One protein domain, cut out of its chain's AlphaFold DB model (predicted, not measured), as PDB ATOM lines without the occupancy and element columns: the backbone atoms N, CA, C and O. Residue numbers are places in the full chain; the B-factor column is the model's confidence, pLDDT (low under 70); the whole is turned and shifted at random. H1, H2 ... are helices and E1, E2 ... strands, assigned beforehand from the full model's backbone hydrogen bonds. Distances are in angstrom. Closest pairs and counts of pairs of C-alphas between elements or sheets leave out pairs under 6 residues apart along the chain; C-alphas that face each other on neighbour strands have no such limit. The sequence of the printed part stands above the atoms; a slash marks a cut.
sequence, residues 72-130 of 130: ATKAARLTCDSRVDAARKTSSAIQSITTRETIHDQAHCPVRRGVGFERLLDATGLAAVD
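Overview. This is residues 72 to 130 of the 130 residues of an uncharacterized protein of Caulobacterales bacterium (UniProt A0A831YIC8). What shape do the atoms draw? One long straight helix, H1, runs into a small two-stranded hairpin, E1 and E2, beyond its last residue, and the chain then folds back so that the short helix H2 packs on the later part of H1. Residues 72 to 84 of H1 stick out at the other end of this extended rod. What is it made of, and how large is it? The printed part has 59 residues with two named helices and two named strands, in the order H1, E1, E2, H2; the class is mostly helix, and the sheet E1 - E2 is antiparallel. The whole is extended, with a radius of gyration of the C-alphas of 16.4 A and spans of 57 by 25 by 11 A.

Arrangement. What follows the first helix? H1, residues 72 to 98, is joined by a tight link to E1, residues 102 to 104. How do the two strands pair? E1 and E2, residues 110 to 112, form a hairpin, antiparallel with 125 degrees between their directions. N 103 and O 111 are within hydrogen-bond range at 2.8 A, and so are N 111 and O 103 at 2.8 A. Where does the last helix stand? H2, residues 117 to 123, touches H1, which meets it with residues 86 to 93 alone; the closest C-alphas, of Thr 90 and Ala 123, are 4.6 A apart. H1 and H2 run opposite ways at a tilt of 36 degrees, only just steep, while E1 and H2 are apart. What do the helix backbones show? In H1 and H2 every O i to N i+4 pair is within hydrogen-bond range.

Along the chain. Where does H1 lie? Its 27 residues begin at C-alpha 72, at (174.254, 232.663, 337.120), and end at C-alpha 98, at (206.667, 250.428, 348.741), 38.7 A from first to last C-alpha. Where are the strands? E1 begins at C-alpha 102, at (215.335, 252.925, 350.549), and is 6.7 A long from first to last C-alpha; E2 is 7.0 A long. Where does H2 end? It ends at C-alpha 123, at (200.662, 238.917, 342.039), 9.9 A from C-alpha 117.

Size, cuts and confidence. How far does it reach? The two C-alphas farthest apart, of Ala 72 and Gln 106, are 57.3 A apart. Without residues 72 to 84, which stand free, the body spans 41 by 21 by 10 A. Is the printed part unbroken? It has no cut, and the links H1 to E1, E1 to E2 and E2 to H2 are tight. Where is confidence low? The mean pLDDT of the printed part is 80.3, with residues 114 to 115 and 125 to 130 under 70; Asp 130 is the chain's last residue.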
ATOM      1  N   ALA A  72     173.651 231.417 337.585       95.25
ATOM      2  CA  ALA A  72     174.254 232.663 337.120       95.25
ATOM      3  C   ALA A  72     174.761 233.529 338.286       95.25
ATOM      4  O   ALA A  72     175.887 234.024 338.250       95.25
ATOM      5  N   THR A  73     173.975 233.661 339.359       95.19
ATOM      6  CA  THR A  73     174.389 234.412 340.558       95.19
ATOM      7  C   THR A  73     175.567 233.754 341.279       95.19
ATOM      8  O   THR A  73     176.497 234.451 341.689       95.19
ATOM      9  N   LYS A  74     175.596 232.418 341.381       95.50
ATOM     10  CA  LYS A  74     176.758 231.682 341.913       95.50
ATOM     11  C   LYS A  74     178.014 231.898 341.067       95.50
ATOM     12  O   LYS A  74     179.070 232.188 341.623       95.50
ATOM     13  N   ALA A  75     177.907 231.806 339.742       94.00
ATOM     14  CA  ALA A  75     179.030 232.034 338.833       94.00
ATOM     15  C   ALA A  75     179.555 233.480 338.913       94.00
ATOM     16  O   ALA A  75     180.767 233.705 338.963       94.00
ATOM     17  N   ALA A  76     178.650 234.460 339.000       92.44
ATOM     18  CA  ALA A  76     179.006 235.863 339.192       92.44
ATOM     19  C   ALA A  76     179.742 236.088 340.520       92.44
ATOM     20  O   ALA A  76     180.753 236.789 340.547       92.44
ATOM     21  N   ARG A  77     179.288 235.450 341.607       95.19
ATOM     22  CA  ARG A  77     179.970 235.505 342.906       95.19
ATOM     23  C   ARG A  77     181.382 234.929 342.832       95.19
ATOM     24  O   ARG A  77     182.311 235.616 343.228       95.19
ATOM     25  N   LEU A  78     181.556 233.736 342.260       94.31
ATOM     26  CA  LEU A  78     182.881 233.120 342.097       94.31
ATOM     27  C   LEU A  78     183.835 234.001 341.281       94.31
ATOM     28  O   LEU A  78     185.005 234.138 341.623       94.31
ATOM     29  N   THR A  79     183.325 234.636 340.225       93.31
ATOM     30  CA  THR A  79     184.106 235.572 339.403       93.31
ATOM     31  C   THR A  79     184.471 236.844 340.172       93.31
ATOM     32  O   THR A  79     185.548 237.402 339.982       93.31
ATOM     33  N   CYS A  80     183.576 237.336 341.028       93.44
ATOM     34  CA  CYS A  80     183.857 238.486 341.881       93.44
ATOM     35  C   CYS A  80     184.926 238.140 342.922       93.44
ATOM     36  O   CYS A  80     185.921 238.854 343.031       93.44
ATOM     37  N   ASP A  81     184.756 237.017 343.620       93.50
ATOM     38  CA  ASP A  81     185.682 236.543 344.648       93.50
ATOM     39  C   ASP A  81     187.088 236.339 344.053       93.50
ATOM     40  O   ASP A  81     188.067 236.833 344.613       93.50
ATOM     41  N   SER A  82     187.198 235.752 342.854       88.06
ATOM     42  CA  SER A  82     188.494 235.582 342.178       88.06
ATOM     43  C   SER A  82     189.163 236.910 341.805       88.06
ATOM     44  O   SER A  82     190.375 237.063 341.972       88.06
ATOM     45  N   ARG A  83     188.390 237.904 341.348       85.69
ATOM     46  CA  ARG A  83     188.903 239.252 341.049       85.69
ATOM     47  C   ARG A  83     189.350 239.986 342.308       85.69
ATOM     48  O   ARG A  83     190.379 240.658 342.283       85.69
ATOM     49  N   VAL A  84     188.593 239.865 343.397       90.62
ATOM     50  CA  VAL A  84     188.942 240.457 344.694       90.62
ATOM     51  C   VAL A  84     190.226 239.834 345.235       90.62
ATOM     52  O   VAL A  84     191.109 240.565 345.685       90.62
ATOM     53  N   ASP A  85     190.372 238.515 345.153       88.62
ATOM     54  CA  ASP A  85     191.579 237.829 345.613       88.62
ATOM     55  C   ASP A  85     192.804 238.185 344.766       88.62
ATOM     56  O   ASP A  85     193.867 238.470 345.325       88.62
ATOM     57  N   ALA A  86     192.659 238.279 343.440       83.12
ATOM     58  CA  ALA A  86     193.716 238.787 342.568       83.12
ATOM     59  C   ALA A  86     194.131 240.215 342.964       83.12
ATOM     60  O   ALA A  86     195.311 240.473 343.200       83.12
ATOM     61  N   ALA A  87     193.168 241.125 343.150       81.19
ATOM     62  CA  ALA A  87     193.442 242.503 343.557       81.19
ATOM     63  C   ALA A  87     194.149 242.589 344.923       81.19
ATOM     64  O   ALA A  87     195.062 243.400 345.102       81.19
ATOM     65  N   ARG A  88     193.774 241.736 345.886       88.31
ATOM     66  CA  ARG A  88     194.444 241.641 347.194       88.31
ATOM     67  C   ARG A  88     195.891 241.182 347.060       88.31
ATOM     68  O   ARG A  88     196.767 241.797 347.668       88.31
ATOM     69  N   LYS A  89     196.154 240.148 346.254       84.31
ATOM     70  CA  LYS A  89     197.521 239.683 345.975       84.31
ATOM     71  C   LYS A  89     198.368 240.795 345.356       84.31
ATOM     72  O   LYS A  89     199.462 241.069 345.849       84.31
ATOM     73  N   THR A  90     197.842 241.497 344.349       83.62
ATOM     74  CA  THR A  90     198.533 242.632 343.718       83.62
ATOM     75  C   THR A  90     198.810 243.755 344.718       83.62
ATOM     76  O   THR A  90     199.938 244.241 344.807       83.62
ATOM     77  N   SER A  91     197.812 244.145 345.516       84.69
ATOM     78  CA  SER A  91     197.957 245.190 346.536       84.69
ATOM     79  C   SER A  91     199.019 244.826 347.576       84.69
ATOM     80  O   SER A  91     199.894 245.642 347.869       84.69
ATOM     81  N   SER A  92     199.017 243.583 348.067       83.94
ATOM     82  CA  SER A  92     200.032 243.097 349.006       83.94
ATOM     83  C   SER A  92     201.439 243.117 348.400       83.94
ATOM     84  O   SER A  92     202.393 243.504 349.080       83.94
ATOM     85  N   ALA A  93     201.584 242.758 347.122       83.00
ATOM     86  CA  ALA A  93     202.866 242.823 346.431       83.00
ATOM     87  C   ALA A  93     203.368 244.270 346.303       83.00
ATOM     88  O   ALA A  93     204.506 244.547 346.686       83.00
ATOM     89  N   ILE A  94     202.518 245.207 345.869       81.75
ATOM     90  CA  ILE A  94     202.851 246.642 345.790       81.75
ATOM     91  C   ILE A  94     203.238 247.180 347.169       81.75
ATOM     92  O   ILE A  94     204.249 247.875 347.305       81.75
ATOM     93  N   GLN A  95     202.482 246.832 348.211       84.31
ATOM     94  CA  GLN A  95     202.801 247.229 349.578       84.31
ATOM     95  C   GLN A  95     204.189 246.720 349.980       84.31
ATOM     96  O   GLN A  95     204.999 247.494 350.475       84.31
ATOM     97  N   SER A  96     204.519 245.460 349.684       82.62
ATOM     98  CA  SER A  96     205.833 244.885 350.004       82.62
ATOM     99  C   SER A  96     207.011 245.570 349.294       82.62
ATOM    100  O   SER A  96     208.136 245.531 349.792       82.62
ATOM    101  N   ILE A  97     206.767 246.205 348.144       80.88
ATOM    102  CA  ILE A  97     207.762 246.991 347.401       80.88
ATOM    103  C   ILE A  97     207.888 248.392 348.007       80.88
ATOM    104  O   ILE A  97     208.995 248.891 348.210       80.88
ATOM    105  N   THR A  98     206.754 249.022 348.311       81.31
ATOM    106  CA  THR A  98     206.667 250.428 348.741       81.31
ATOM    107  C   THR A  98     206.971 250.655 350.221       81.31
ATOM    108  O   THR A  98     207.290 251.782 350.599       81.31
ATOM    109  N   THR A  99     206.937 249.626 351.070       84.62
ATOM    110  CA  THR A  99     207.274 249.746 352.504       84.62
ATOM    111  C   THR A  99     208.715 249.366 352.847       84.62
ATOM    112  O   THR A  99     209.172 249.672 353.942       84.62
ATOM    113  N   ARG A 100     209.469 248.736 351.933       78.38
ATOM    114  CA  ARG A 100     210.888 248.393 352.159       78.38
ATOM    115  C   ARG A 100     211.771 249.630 352.245       78.38
ATOM    116  O   ARG A 100     211.645 250.495 351.393       78.38
ATOM    117  N   GLU A 101     212.721 249.675 353.171       78.06
ATOM    118  CA  GLU A 101     213.676 250.788 353.261       78.06
ATOM    119  C   GLU A 101     214.369 251.107 351.924       78.06
ATOM    120  O   GLU A 101     214.726 250.219 351.139       78.06
ATOM    121  N   THR A 102     214.548 252.403 351.669       79.44
ATOM    122  CA  THR A 102     215.335 252.925 350.549       79.44
ATOM    123  C   THR A 102     216.822 252.822 350.865       79.44
ATOM    124  O   THR A 102     217.281 253.312 351.893       79.44
ATOM    125  N   ILE A 103     217.578 252.225 349.951       83.12
ATOM    126  CA  ILE A 103     219.041 252.257 349.913       83.12
ATOM    127  C   ILE A 103     219.490 253.339 348.924       83.12
ATOM    128  O   ILE A 103     218.707 253.758 348.078       83.12
ATOM    129  N   HIS A 104     220.732 253.801 349.021       83.50
ATOM    130  CA  HIS A 104     221.287 254.781 348.083       83.50
ATOM    131  C   HIS A 104     222.217 254.074 347.089       83.50
ATOM    132  O   HIS A 104     222.969 253.180 347.484       83.50
ATOM    133  N   ASP A 105     222.133 254.427 345.806       84.50
ATOM    134  CA  ASP A 105     223.039 253.917 344.771       84.50
ATOM    135  C   ASP A 105     224.399 254.652 344.767       84.50
ATOM    136  O   ASP A 105     224.669 255.506 345.616       84.50
ATOM    137  N   GLN A 106     225.279 254.327 343.809       83.69
ATOM    138  CA  GLN A 106     226.587 254.991 343.668       83.69
ATOM    139  C   GLN A 106     226.485 256.504 343.394       83.69
ATOM    140  O   GLN A 106     227.424 257.232 343.705       83.69
ATOM    141  N   ALA A 107     225.361 256.979 342.853       88.69
ATOM    142  CA  ALA A 107     225.078 258.390 342.604       88.69
ATOM    143  C   ALA A 107     224.298 259.056 343.759       88.69
ATOM    144  O   ALA A 107     223.888 260.208 343.630       88.69
ATOM    145  N   HIS A 108     224.114 258.363 344.891       85.00
ATOM    146  CA  HIS A 108     223.305 258.810 346.028       85.00
ATOM    147  C   HIS A 108     221.804 258.994 345.715       85.00
ATOM    148  O   HIS A 108     221.097 259.715 346.419       85.00
ATOM    149  N   CYS A 109     221.279 258.307 344.700       83.94
ATOM    150  CA  CYS A 109     219.848 258.267 344.417       83.94
ATOM    151  C   CYS A 109     219.146 257.223 345.305       83.94
ATOM    152  O   CYS A 109     219.651 256.103 345.447       83.94
ATOM    153  N   PRO A 110     217.968 257.531 345.881       81.25
ATOM    154  CA  PRO A 110     217.209 256.571 346.673       81.25
ATOM    155  C   PRO A 110     216.588 255.496 345.769       81.25
ATOM    156  O   PRO A 110     215.695 255.766 344.966       81.25
ATOM    157  N   VAL A 111     217.026 254.251 345.932       82.88
ATOM    158  CA  VAL A 111     216.529 253.064 345.225       82.88
ATOM    159  C   VAL A 111     216.053 252.006 346.227       82.88
ATOM    160  O   VAL A 111     216.428 252.012 347.397       82.88
ATOM    161  N   ARG A 112     215.185 251.077 345.812       78.44
ATOM    162  CA  ARG A 112     214.690 249.987 346.679       78.44
ATOM    163  C   ARG A 112     215.128 248.640 346.127       78.44
ATOM    164  O   ARG A 112     215.115 248.435 344.915       78.44
ATOM    165  N   ARG A 113     215.490 247.699 347.010       71.56
ATOM    166  CA  ARG A 113     215.788 246.321 346.586       71.56
ATOM    167  C   ARG A 113     214.558 245.707 345.926       71.56
ATOM    168  O   ARG A 113     213.496 245.636 346.553       71.56
ATOM    169  N   GLY A 114     214.749 245.204 344.708       68.31
ATOM    170  CA  GLY A 114     213.728 244.472 343.968       68.31
ATOM    171  C   GLY A 114     213.118 243.335 344.790       68.31
ATOM    172  O   GLY A 114     213.752 242.728 345.661       68.31
ATOM    173  N   VAL A 115     211.843 243.066 344.544       69.56
ATOM    174  CA  VAL A 115     211.192 241.827 344.977       69.56
ATOM    175  C   VAL A 115     211.480 240.735 343.945       69.56
ATOM    176  O   VAL A 115     211.685 241.037 342.772       69.56
ATOM    177  N   GLY A 116     211.540 239.473 344.384       76.44
ATOM    178  CA  GLY A 116     211.767 238.347 343.475       76.44
ATOM    179  C   GLY A 116     210.704 238.296 342.373       76.44
ATOM    180  O   GLY A 116     209.525 238.522 342.649       76.44
ATOM    181  N   PHE A 117     211.134 237.997 341.143       72.19
ATOM    182  CA  PHE A 117     210.299 237.985 339.936       72.19
ATOM    183  C   PHE A 117     209.057 237.093 340.075       72.19
ATOM    184  O   PHE A 117     207.965 237.489 339.678       72.19
ATOM    185  N   GLU A 118     209.181 235.951 340.752       74.50
ATOM    186  CA  GLU A 118     208.064 235.026 340.983       74.50
ATOM    187  C   GLU A 118     206.928 235.639 341.808       74.50
ATOM    188  O   GLU A 118     205.751 235.398 341.550       74.50
ATOM    189  N   ARG A 119     207.269 236.517 342.757       72.06
ATOM    190  CA  ARG A 119     206.282 237.215 343.585       72.06
ATOM    191  C   ARG A 119     205.513 238.267 342.791       72.06
ATOM    192  O   ARG A 119     204.374 238.568 343.129       72.06
ATOM    193  N   LEU A 120     206.138 238.835 341.759       72.81
ATOM    194  CA  LEU A 120     205.480 239.745 340.824       72.81
ATOM    195  C   LEU A 120     204.572 238.967 339.869       72.81
ATOM    196  O   LEU A 120     203.429 239.370 339.690       72.81
ATOM    197  N   LEU A 121     205.037 237.832 339.336       74.75
ATOM    198  CA  LEU A 121     204.263 236.968 338.438       74.75
ATOM    199  C   LEU A 121     202.987 236.400 339.082       74.75
ATOM    200  O   LEU A 121     201.920 236.468 338.465       74.75
ATOM    201  N   ASP A 122     203.073 235.882 340.313       76.75
ATOM    202  CA  ASP A 122     201.898 235.407 341.072       76.75
ATOM    203  C   ASP A 122     200.936 236.567 341.380       76.75
ATOM    204  O   ASP A 122     199.723 236.446 341.218       76.75
ATOM    205  N   ALA A 123     201.470 237.739 341.734       70.62
ATOM    206  CA  ALA A 123     200.662 238.917 342.039       70.62
ATOM    207  C   ALA A 123     199.958 239.530 340.816       70.62
ATOM    208  O   ALA A 123     198.925 240.178 340.983       70.62
ATOM    209  N   THR A 124     200.494 239.344 339.605       71.00
ATOM    210  CA  THR A 124     199.857 239.759 338.344       71.00
ATOM    211  C   THR A 124     198.937 238.690 337.753       71.00
ATOM    212  O   THR A 124     198.301 238.943 336.735       71.00
ATOM    213  N   GLY A 125     198.870 237.494 338.353       67.81
ATOM    214  CA  GLY A 125     198.107 236.360 337.820       67.81
ATOM    215  C   GLY A 125     198.683 235.767 336.527       67.81
ATOM    216  O   GLY A 125     198.017 234.971 335.876       67.81
ATOM    217  N   LEU A 126     199.915 236.139 336.160       63.22
ATOM    218  CA  LEU A 126     200.598 235.681 334.941       63.22
ATOM    219  C   LEU A 126     201.291 234.326 335.133       63.22
ATOM    220  O   LEU A 126     201.656 233.690 334.155       63.22
ATOM    221  N   ALA A 127     201.436 233.867 336.379       58.88
ATOM    222  CA  ALA A 127     201.962 232.540 336.695       58.88
ATOM    223  C   ALA A 127     201.007 231.380 336.330       58.88
ATOM    224  O   ALA A 127     201.402 230.227 336.440       58.88
ATOM    225  N   ALA A 128     199.757 231.666 335.942       53.69
ATOM    226  CA  ALA A 128     198.724 230.664 335.650       53.69
ATOM    227  C   ALA A 128     198.401 230.516 334.148       53.69
ATOM    228  O   ALA A 128     197.398 229.894 333.801       53.69
ATOM    229  N   VAL A 129     199.202 231.125 333.266       49.59
ATOM    230  CA  VAL A 129     199.051 231.024 331.807       49.59
ATOM    231  C   VAL A 129     200.103 230.042 331.286       49.59
ATOM    232  O   VAL A 129     201.183 230.467 330.885       49.59
ATOM    233  N   ASP A 130     199.775 228.751 331.341       42.31
ATOM    234  CA  ASP A 130     200.426 227.693 330.551       42.31
ATOM    235  C   ASP A 130     199.577 227.385 329.306       42.31
ATOM    236  O   ASP A 130     198.331 227.290 329.448       42.31
TER     237      ASP A 130